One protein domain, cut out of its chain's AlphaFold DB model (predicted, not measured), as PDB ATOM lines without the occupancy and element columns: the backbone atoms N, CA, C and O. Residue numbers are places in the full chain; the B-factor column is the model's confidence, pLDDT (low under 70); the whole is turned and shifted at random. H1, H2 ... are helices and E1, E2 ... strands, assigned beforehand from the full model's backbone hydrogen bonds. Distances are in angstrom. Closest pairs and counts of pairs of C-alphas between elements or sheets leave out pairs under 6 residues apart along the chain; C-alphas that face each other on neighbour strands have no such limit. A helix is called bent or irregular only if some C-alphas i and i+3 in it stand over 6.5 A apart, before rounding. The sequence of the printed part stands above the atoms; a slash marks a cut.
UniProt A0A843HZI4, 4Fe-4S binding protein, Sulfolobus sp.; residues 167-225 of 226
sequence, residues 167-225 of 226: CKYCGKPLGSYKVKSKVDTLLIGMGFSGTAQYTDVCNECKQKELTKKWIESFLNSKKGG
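This is residues 167 to 225 of the 226 residues of the protein "4Fe-4S binding protein" of Sulfolobus sp. (UniProt A0A843HZI4). One long helix, H3, makes an arm on a small, flattish body, and its residues 210 to 223, with Gly 224 and Gly 225 after them, stick out free from that body. In the body the chain runs out along the strand E1 and the helix H1, then folds back through a link and the very short helix H2 towards the foot of H3. The printed part has 59 residues, with three named helices and one named strand in the order E1, H1, H2, H3; E1 pairs with no named strand, and the class is mostly helix. The whole is loose, with a radius of gyration of the C-alphas of 14.7 A, and flat, with spans of 47 by 28 by 12 A.

The longest helix is H3, residues 203 to 223, and it touches no helix. H2, residues 196 to 199, is close to H3 but not clearly touching it; their closest C-alphas, those of Tyr 198 and Lys 206, are 7.3 A apart. H1, residues 177 to 189, touches H2 with residues 180 to 184 alone. The closest C-alphas of H1 and H2 are those of Asp 184 and Ala 196, 5.5 A apart, and the two centres are 9.1 A apart. H1 and H3 are apart. E1, residues 173 to 176, meets H1 only through their link, and it is apart from H2 and from H3. In H1 and H3 every O i to N i+4 pair is within hydrogen-bond range; H2 is too short for such a pair, and its one O i to N i+3 pair is within range.

H3 measures 30.5 A from its first to its last C-alpha, from C-alpha 203 at (-63.260, 85.201, 38.994) to C-alpha 223 at (-41.514, 105.897, 33.614). H1 measures 18.5 A and ends with C-alpha 189 at (-47.789, 69.872, 44.680). E1 measures 8.8 A and H2 measures 5.4 A. No helix is bent or irregular.

The two C-alphas farthest apart are those of Lys 178 and Gly 225, at 47.4 A. Without residues 210 to 225, which stand free, the body has 43 residues and spans 28 by 22 by 12 A, with a radius of gyration of 10.5 A. The printed part has no cut. The links from E1 to H1 and from H2 to H3 are tight, the link from H1 to H2 is short, and no link is long. The mean pLDDT of the printed part is 85.4; it is under 70 at residues 194 to 197, of which 196 and 197 belong to H2, and at residues 222 to 225, of which 222 and 223 belong to H3.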
ATOM      1  N   CYS A 167     -65.268  84.799  48.852       92.81
ATOM      2  CA  CYS A 167     -64.209  85.618  48.282       92.81
ATOM      3  C   CYS A 167     -63.679  86.594  49.336       92.81
ATOM      4  O   CYS A 167     -64.467  87.359  49.893       92.81
ATOM      5  N   LYS A 168     -62.360  86.642  49.548       91.44
ATOM      6  CA  LYS A 168     -61.761  87.551  50.542       91.44
ATOM      7  C   LYS A 168     -61.990  89.041  50.264       91.44
ATOM      8  O   LYS A 168     -61.976  89.835  51.193       91.44
ATOM      9  N   TYR A 169     -62.191  89.425  48.999       92.12
ATOM     10  CA  TYR A 169     -62.336  90.833  48.611       92.12
ATOM     11  C   TYR A 169     -63.786  91.314  48.598       92.12
ATOM     12  O   TYR A 169     -64.061  92.439  48.990       92.12
ATOM     13  N   CYS A 170     -64.718  90.491  48.109       93.94
ATOM     14  CA  CYS A 170     -66.107  90.915  47.896       93.94
ATOM     15  C   CYS A 170     -67.142  90.094  48.667       93.94
ATOM     16  O   CYS A 170     -68.335  90.328  48.509       93.94
ATOM     17  N   GLY A 171     -66.723  89.081  49.430       91.62
ATOM     18  CA  GLY A 171     -67.620  88.219  50.201       91.62
ATOM     19  C   GLY A 171     -68.492  87.267  49.373       91.62
ATOM     20  O   GLY A 171     -69.178  86.429  49.955       91.62
ATOM     21  N   LYS A 172     -68.463  87.344  48.032       92.12
ATOM     22  CA  LYS A 172     -69.257  86.465  47.157       92.12
ATOM     23  C   LYS A 172     -68.946  84.983  47.419       92.12
ATOM     24  O   LYS A 172     -67.771  84.638  47.582       92.12
ATOM     25  N   PRO A 173     -69.956  84.099  47.398       90.19
ATOM     26  CA  PRO A 173     -69.748  82.667  47.573       90.19
ATOM     27  C   PRO A 173     -68.935  82.072  46.414       90.19
ATOM     28  O   PRO A 173     -69.194  82.366  45.249       90.19
ATOM     29  N   LEU A 174     -67.964  81.215  46.735       88.12
ATOM     30  CA  LEU A 174     -67.104  80.530  45.759       88.12
ATOM     31  C   LEU A 174     -67.489  79.064  45.550       88.12
ATOM     32  O   LEU A 174     -67.360  78.539  44.448       88.12
ATOM     33  N   GLY A 175     -67.942  78.393  46.607       88.25
ATOM     34  CA  GLY A 175     -68.191  76.954  46.614       88.25
ATOM     35  C   GLY A 175     -67.845  76.349  47.967       88.25
ATOM     36  O   GLY A 175     -67.795  77.060  48.964       88.25
ATOM     37  N   SER A 176     -67.603  75.040  48.025       92.75
ATOM     38  CA  SER A 176     -67.205  74.386  49.275       92.75
ATOM     39  C   SER A 176     -65.756  74.695  49.643       92.75
ATOM     40  O   SER A 176     -64.859  74.631  48.799       92.75
ATOM     41  N   TYR A 177     -65.510  74.928  50.933       91.50
ATOM     42  CA  TYR A 177     -64.158  75.042  51.477       91.50
ATOM     43  C   TYR A 177     -63.293  73.793  51.211       91.50
ATOM     44  O   TYR A 177     -62.078  73.905  51.027       91.50
ATOM     45  N   LYS A 178     -63.909  72.604  51.104       93.44
ATOM     46  CA  LYS A 178     -63.200  71.363  50.749       93.44
ATOM     47  C   LYS A 178     -62.609  71.432  49.333       93.44
ATOM     48  O   LYS A 178     -61.473  71.011  49.137       93.44
ATOM     49  N   VAL A 179     -63.328  72.016  48.364       92.75
ATOM     50  CA  VAL A 179     -62.804  72.228  46.998       92.75
ATOM     51  C   VAL A 179     -61.614  73.180  47.020       92.75
ATOM     52  O   VAL A 179     -60.586  72.861  46.429       92.75
ATOM     53  N   LYS A 180     -61.734  74.317  47.722       90.19
ATOM     54  CA  LYS A 180     -60.637  75.288  47.869       90.19
ATOM     55  C   LYS A 180     -59.374  74.596  48.383       90.19
ATOM     56  O   LYS A 180     -58.336  74.657  47.735       90.19
ATOM     57  N   SER A 181     -59.502  73.896  49.510       89.69
ATOM     58  CA  SER A 181     -58.382  73.217  50.168       89.69
ATOM     59  C   SER A 181     -57.743  72.163  49.262       89.69
ATOM     60  O   SER A 181     -56.525  72.068  49.189       89.69
ATOM     61  N   LYS A 182     -58.553  71.409  48.507       90.88
ATOM     62  CA  LYS A 182     -58.045  70.427  47.542       90.88
ATOM     63  C   LYS A 182     -57.244  71.091  46.421       90.88
ATOM     64  O   LYS A 182     -56.171  70.605  46.074       90.88
ATOM     65  N   VAL A 183     -57.756  72.187  45.858       89.94
ATOM     66  CA  VAL A 183     -57.080  72.924  44.779       89.94
ATOM     67  C   VAL A 183     -55.772  73.536  45.278       89.94
ATOM     68  O   VAL A 183     -54.774  73.446  44.571       89.94
ATOM     69  N   ASP A 184     -55.745  74.078  46.499       88.75
ATOM     70  CA  ASP A 184     -54.516  74.579  47.130       88.75
ATOM     71  C   ASP A 184     -53.435  73.501  47.194       88.75
ATOM     72  O   ASP A 184     -52.318  73.710  46.720       88.75
ATOM     73  N   THR A 185     -53.777  72.324  47.722       89.69
ATOM     74  CA  THR A 185     -52.842  71.199  47.821       89.69
ATOM     75  C   THR A 185     -52.327  70.762  46.449       89.69
ATOM     76  O   THR A 185     -51.134  70.502  46.301       89.69
ATOM     77  N   LEU A 186     -53.200  70.706  45.435       89.50
ATOM     78  CA  LEU A 186     -52.805  70.346  44.069       89.50
ATOM     79  C   LEU A 186     -51.834  71.368  43.462       89.50
ATOM     80  O   LEU A 186     -50.828  70.973  42.877       89.50
ATOM     81  N   LEU A 187     -52.095  72.667  43.628       88.81
ATOM     82  CA  LEU A 187     -51.230  73.727  43.105       88.81
ATOM     83  C   LEU A 187     -49.858  73.741  43.787       88.81
ATOM     84  O   LEU A 187     -48.840  73.868  43.107       88.81
ATOM     85  N   ILE A 188     -49.821  73.562  45.111       87.56
ATOM     86  CA  ILE A 188     -48.567  73.450  45.867       87.56
ATOM     87  C   ILE A 188     -47.768  72.235  45.385       87.56
ATOM     88  O   ILE A 188     -46.575  72.361  45.116       87.56
ATOM     89  N   GLY A 189     -48.425  71.084  45.203       87.75
ATOM     90  CA  GLY A 189     -47.789  69.872  44.680       87.75
ATOM     91  C   GLY A 189     -47.234  70.024  43.259       87.75
ATOM     92  O   GLY A 189     -46.258  69.371  42.911       87.75
ATOM     93  N   MET A 190     -47.810  70.919  42.454       89.25
ATOM     94  CA  MET A 190     -47.329  71.269  41.111       89.25
ATOM     95  C   MET A 190     -46.209  72.328  41.106       89.25
ATOM     96  O   MET A 190     -45.794  72.767  40.037       89.25
ATOM     97  N   GLY A 191     -45.721  72.761  42.273       86.44
ATOM     98  CA  GLY A 191     -44.649  73.757  42.389       86.44
ATOM     99  C   GLY A 191     -45.123  75.212  42.345       86.44
ATOM    100  O   GLY A 191     -44.306  76.128  42.366       86.44
ATOM    101  N   PHE A 192     -46.436  75.463  42.343       83.12
ATOM    102  CA  PHE A 192     -46.988  76.816  42.403       83.12
ATOM    103  C   PHE A 192     -47.120  77.299  43.857       83.12
ATOM    104  O   PHE A 192     -48.223  77.524  44.370       83.12
ATOM    105  N   SER A 193     -45.990  77.469  44.544       72.56
ATOM    106  CA  SER A 193     -45.949  78.001  45.911       72.56
ATOM    107  C   SER A 193     -46.518  79.423  45.978       72.56
ATOM    108  O   SER A 193     -46.225  80.264  45.131       72.56
ATOM    109  N   GLY A 194     -47.342  79.710  46.991       69.62
ATOM    110  CA  GLY A 194     -47.949  81.035  47.176       69.62
ATOM    111  C   GLY A 194     -49.193  81.300  46.319       69.62
ATOM    112  O   GLY A 194     -49.660  82.436  46.262       69.62
ATOM    113  N   THR A 195     -49.775  80.284  45.675       69.50
ATOM    114  CA  THR A 195     -51.033  80.422  44.914       69.50
ATOM    115  C   THR A 195     -52.306  80.293  45.747       69.50
ATOM    116  O   THR A 195     -53.386  80.608  45.245       69.50
ATOM    117  N   ALA A 196     -52.193  79.958  47.037       63.66
ATOM    118  CA  ALA A 196     -53.321  79.918  47.975       63.66
ATOM    119  C   ALA A 196     -54.089  81.252  48.050       63.66
ATOM    120  O   ALA A 196     -55.299  81.279  48.260       63.66
ATOM    121  N   GLN A 197     -53.405  82.368  47.782       67.56
ATOM    122  CA  GLN A 197     -54.005  83.701  47.679       67.56
ATOM    123  C   GLN A 197     -54.921  83.898  46.456       67.56
ATOM    124  O   GLN A 197     -55.516  84.966  46.314       67.56
ATOM    125  N   TYR A 198     -54.985  82.934  45.539       73.88
ATOM    126  CA  TYR A 198     -55.866  82.976  44.376       73.88
ATOM    127  C   TYR A 198     -57.033  81.996  44.507       73.88
ATOM    128  O   TYR A 198     -58.028  82.147  43.805       73.88
ATOM    129  N   THR A 199     -56.984  80.992  45.377       82.56
ATOM    130  CA  THR A 199     -58.094  80.033  45.519       82.56
ATOM    131  C   THR A 199     -59.233  80.569  46.384       82.56
ATOM    132  O   THR A 199     -60.363  80.101  46.262       82.56
ATOM    133  N   ASP A 200     -58.971  81.605  47.186       87.69
ATOM    134  CA  ASP A 200     -59.947  82.351  47.988       87.69
ATOM    135  C   ASP A 200     -60.503  83.608  47.287       87.69
ATOM    136  O   ASP A 200     -61.105  84.474  47.927       87.69
ATOM    137  N   VAL A 201     -60.329  83.720  45.965       90.19
ATOM    138  CA  VAL A 201     -60.762  84.884  45.177       90.19
ATOM    139  C   VAL A 201     -61.702  84.475  44.044       90.19
ATOM    140  O   VAL A 201     -61.420  83.543  43.288       90.19
ATOM    141  N   CYS A 202     -62.816  85.200  43.886       91.81
ATOM    142  CA  CYS A 202     -63.759  84.971  42.787       91.81
ATOM    143  C   CYS A 202     -63.174  85.402  41.438       91.81
ATOM    144  O   CYS A 202     -62.247  86.209  41.377       91.81
ATOM    145  N   ASN A 203     -63.741  84.892  40.342       90.75
ATOM    146  CA  ASN A 203     -63.260  85.201  38.994       90.75
ATOM    147  C   ASN A 203     -63.242  86.715  38.703       90.75
ATOM    148  O   ASN A 203     -62.264  87.234  38.179       90.75
ATOM    149  N   GLU A 204     -64.280  87.441  39.125       92.25
ATOM    150  CA  GLU A 204     -64.363  88.895  38.940       92.25
ATOM    151  C   GLU A 204     -63.250  89.649  39.684       92.25
ATOM    152  O   GLU A 204     -62.593  90.519  39.119       92.25
ATOM    153  N   CYS A 205     -63.006  89.315  40.956       92.50
ATOM    154  CA  CYS A 205     -61.951  89.960  41.733       92.50
ATOM    155  C   CYS A 205     -60.556  89.578  41.224       92.50
ATOM    156  O   CYS A 205     -59.673  90.430  41.212       92.50
ATOM    157  N   LYS A 206     -60.361  88.343  40.733       89.75
ATOM    158  CA  LYS A 206     -59.116  87.945  40.054       89.75
ATOM    159  C   LYS A 206     -58.840  88.822  38.842       89.75
ATOM    160  O   LYS A 206     -57.728  89.312  38.698       89.75
ATOM    161  N   GLN A 207     -59.846  89.036  37.995       90.81
ATOM    162  CA  GLN A 207     -59.707  89.885  36.813       90.81
ATOM    163  C   GLN A 207     -59.350  91.323  37.194       90.81
ATOM    164  O   GLN A 207     -58.428  91.882  36.614       90.81
ATOM    165  N   LYS A 208     -59.998  91.898  38.216       91.50
ATOM    166  CA  LYS A 208     -59.669  93.250  38.705       91.50
ATOM    167  C   LYS A 208     -58.215  93.370  39.168       91.50
ATOM    168  O   LYS A 208     -57.528  94.301  38.757       91.50
ATOM    169  N   GLU A 209     -57.737  92.418  39.969       87.75
ATOM    170  CA  GLU A 209     -56.350  92.408  40.456       87.75
ATOM    171  C   GLU A 209     -55.331  92.225  39.323       87.75
ATOM    172  O   GLU A 209     -54.305  92.903  39.291       87.75
ATOM    173  N   LEU A 210     -55.616  91.345  38.359       86.94
ATOM    174  CA  LEU A 210     -54.748  91.147  37.196       86.94
ATOM    175  C   LEU A 210     -54.686  92.401  36.318       86.94
ATOM    176  O   LEU A 210     -53.593  92.833  35.960       86.94
ATOM    177  N   THR A 211     -55.833  93.021  36.029       91.00
ATOM    178  CA  THR A 211     -55.904  94.269  35.256       91.00
ATOM    179  C   THR A 211     -55.154  95.398  35.955       91.00
ATOM    180  O   THR A 211     -54.401  96.120  35.305       91.00
ATOM    181  N   LYS A 212     -55.291  95.526  37.281       89.88
ATOM    182  CA  LYS A 212     -54.536  96.504  38.074       89.88
ATOM    183  C   LYS A 212     -53.026  96.309  37.909       89.88
ATOM    184  O   LYS A 212     -52.340  97.255  37.533       89.88
ATOM    185  N   LYS A 213     -52.527  95.081  38.093       88.06
ATOM    186  CA  LYS A 213     -51.099  94.753  37.913       88.06
ATOM    187  C   LYS A 213     -50.602  95.052  36.496       88.06
ATOM    188  O   LYS A 213     -49.498  95.562  36.330       88.06
ATOM    189  N   TRP A 214     -51.410  94.760  35.476       88.81
ATOM    190  CA  TRP A 214     -51.086  95.071  34.080       88.81
ATOM    191  C   TRP A 214     -50.955  96.577  33.840       88.81
ATOM    192  O   TRP A 214     -49.977  97.016  33.236       88.81
ATOM    193  N   ILE A 215     -51.903  97.371  34.347       92.31
ATOM    194  CA  ILE A 215     -51.867  98.834  34.233       92.31
ATOM    195  C   ILE A 215     -50.651  99.397  34.975       92.31
ATOM    196  O   ILE A 215     -49.923 100.207  34.411       92.31
ATOM    197  N   GLU A 216     -50.386  98.949  36.203       91.38
ATOM    198  CA  GLU A 216     -49.218  99.376  36.985       91.38
ATOM    199  C   GLU A 216     -47.903  99.042  36.269       91.38
ATOM    200  O   GLU A 216     -47.034  99.904  36.143       91.38
ATOM    201  N   SER A 217     -47.774  97.830  35.721       89.50
ATOM    202  CA  SER A 217     -46.606  97.424  34.932       89.50
ATOM    203  C   SER A 217     -46.433  98.278  33.673       89.50
ATOM    204  O   SER A 217     -45.315  98.684  33.348       89.50
ATOM    205  N   PHE A 218     -47.525  98.584  32.968       90.69
ATOM    206  CA  PHE A 218     -47.507  99.441  31.782       90.69
ATOM    207  C   PHE A 218     -47.098 100.882  32.119       90.69
ATOM    208  O   PHE A 218     -46.255 101.469  31.439       90.69
ATOM    209  N   LEU A 219     -47.652 101.447  33.197       90.19
ATOM    210  CA  LEU A 219     -47.320 102.792  33.668       90.19
ATOM    211  C   LEU A 219     -45.867 102.885  34.157       90.19
ATOM    212  O   LEU A 219     -45.187 103.861  33.848       90.19
ATOM    213  N   ASN A 220     -45.370 101.868  34.863       85.50
ATOM    214  CA  ASN A 220     -43.983 101.820  35.332       85.50
ATOM    215  C   ASN A 220     -42.988 101.644  34.175       85.50
ATOM    216  O   ASN A 220     -41.944 102.290  34.175       85.50
ATOM    217  N   SER A 221     -43.340 100.869  33.143       75.12
ATOM    218  CA  SER A 221     -42.515 100.727  31.932       75.12
ATOM    219  C   SER A 221     -42.366 102.049  31.168       75.12
ATOM    220  O   SER A 221     -41.307 102.322  30.613       75.12
ATOM    221  N   LYS A 222     -43.391 102.915  31.180       64.94
ATOM    222  CA  LYS A 222     -43.306 104.267  30.598       64.94
ATOM    223  C   LYS A 222     -42.460 105.245  31.418       64.94
ATOM    224  O   LYS A 222     -41.929 106.186  30.842       64.94
ATOM    225  N   LYS A 223     -42.331 105.042  32.734       60.59
ATOM    226  CA  LYS A 223     -41.514 105.897  33.614       60.59
ATOM    227  C   LYS A 223     -40.011 105.597  33.543       60.59
ATOM    228  O   LYS A 223     -39.230 106.473  33.873       60.59
ATOM    229  N   GLY A 224     -39.609 104.395  33.117       56.41
ATOM    230  CA  GLY A 224     -38.196 104.020  32.925       56.41
ATOM    231  C   GLY A 224     -37.629 104.333  31.533       56.41
ATOM    232  O   GLY A 224     -36.476 104.018  31.262       56.41
ATOM    233  N   GLY A 225     -38.442 104.913  30.645       52.25
ATOM    234  CA  GLY A 225     -38.078 105.285  29.278       52.25
ATOM    235  C   GLY A 225     -38.115 106.796  29.059       52.25
ATOM    236  O   GLY A 225     -38.806 107.244  28.146       52.25
TER     237      GLY A 225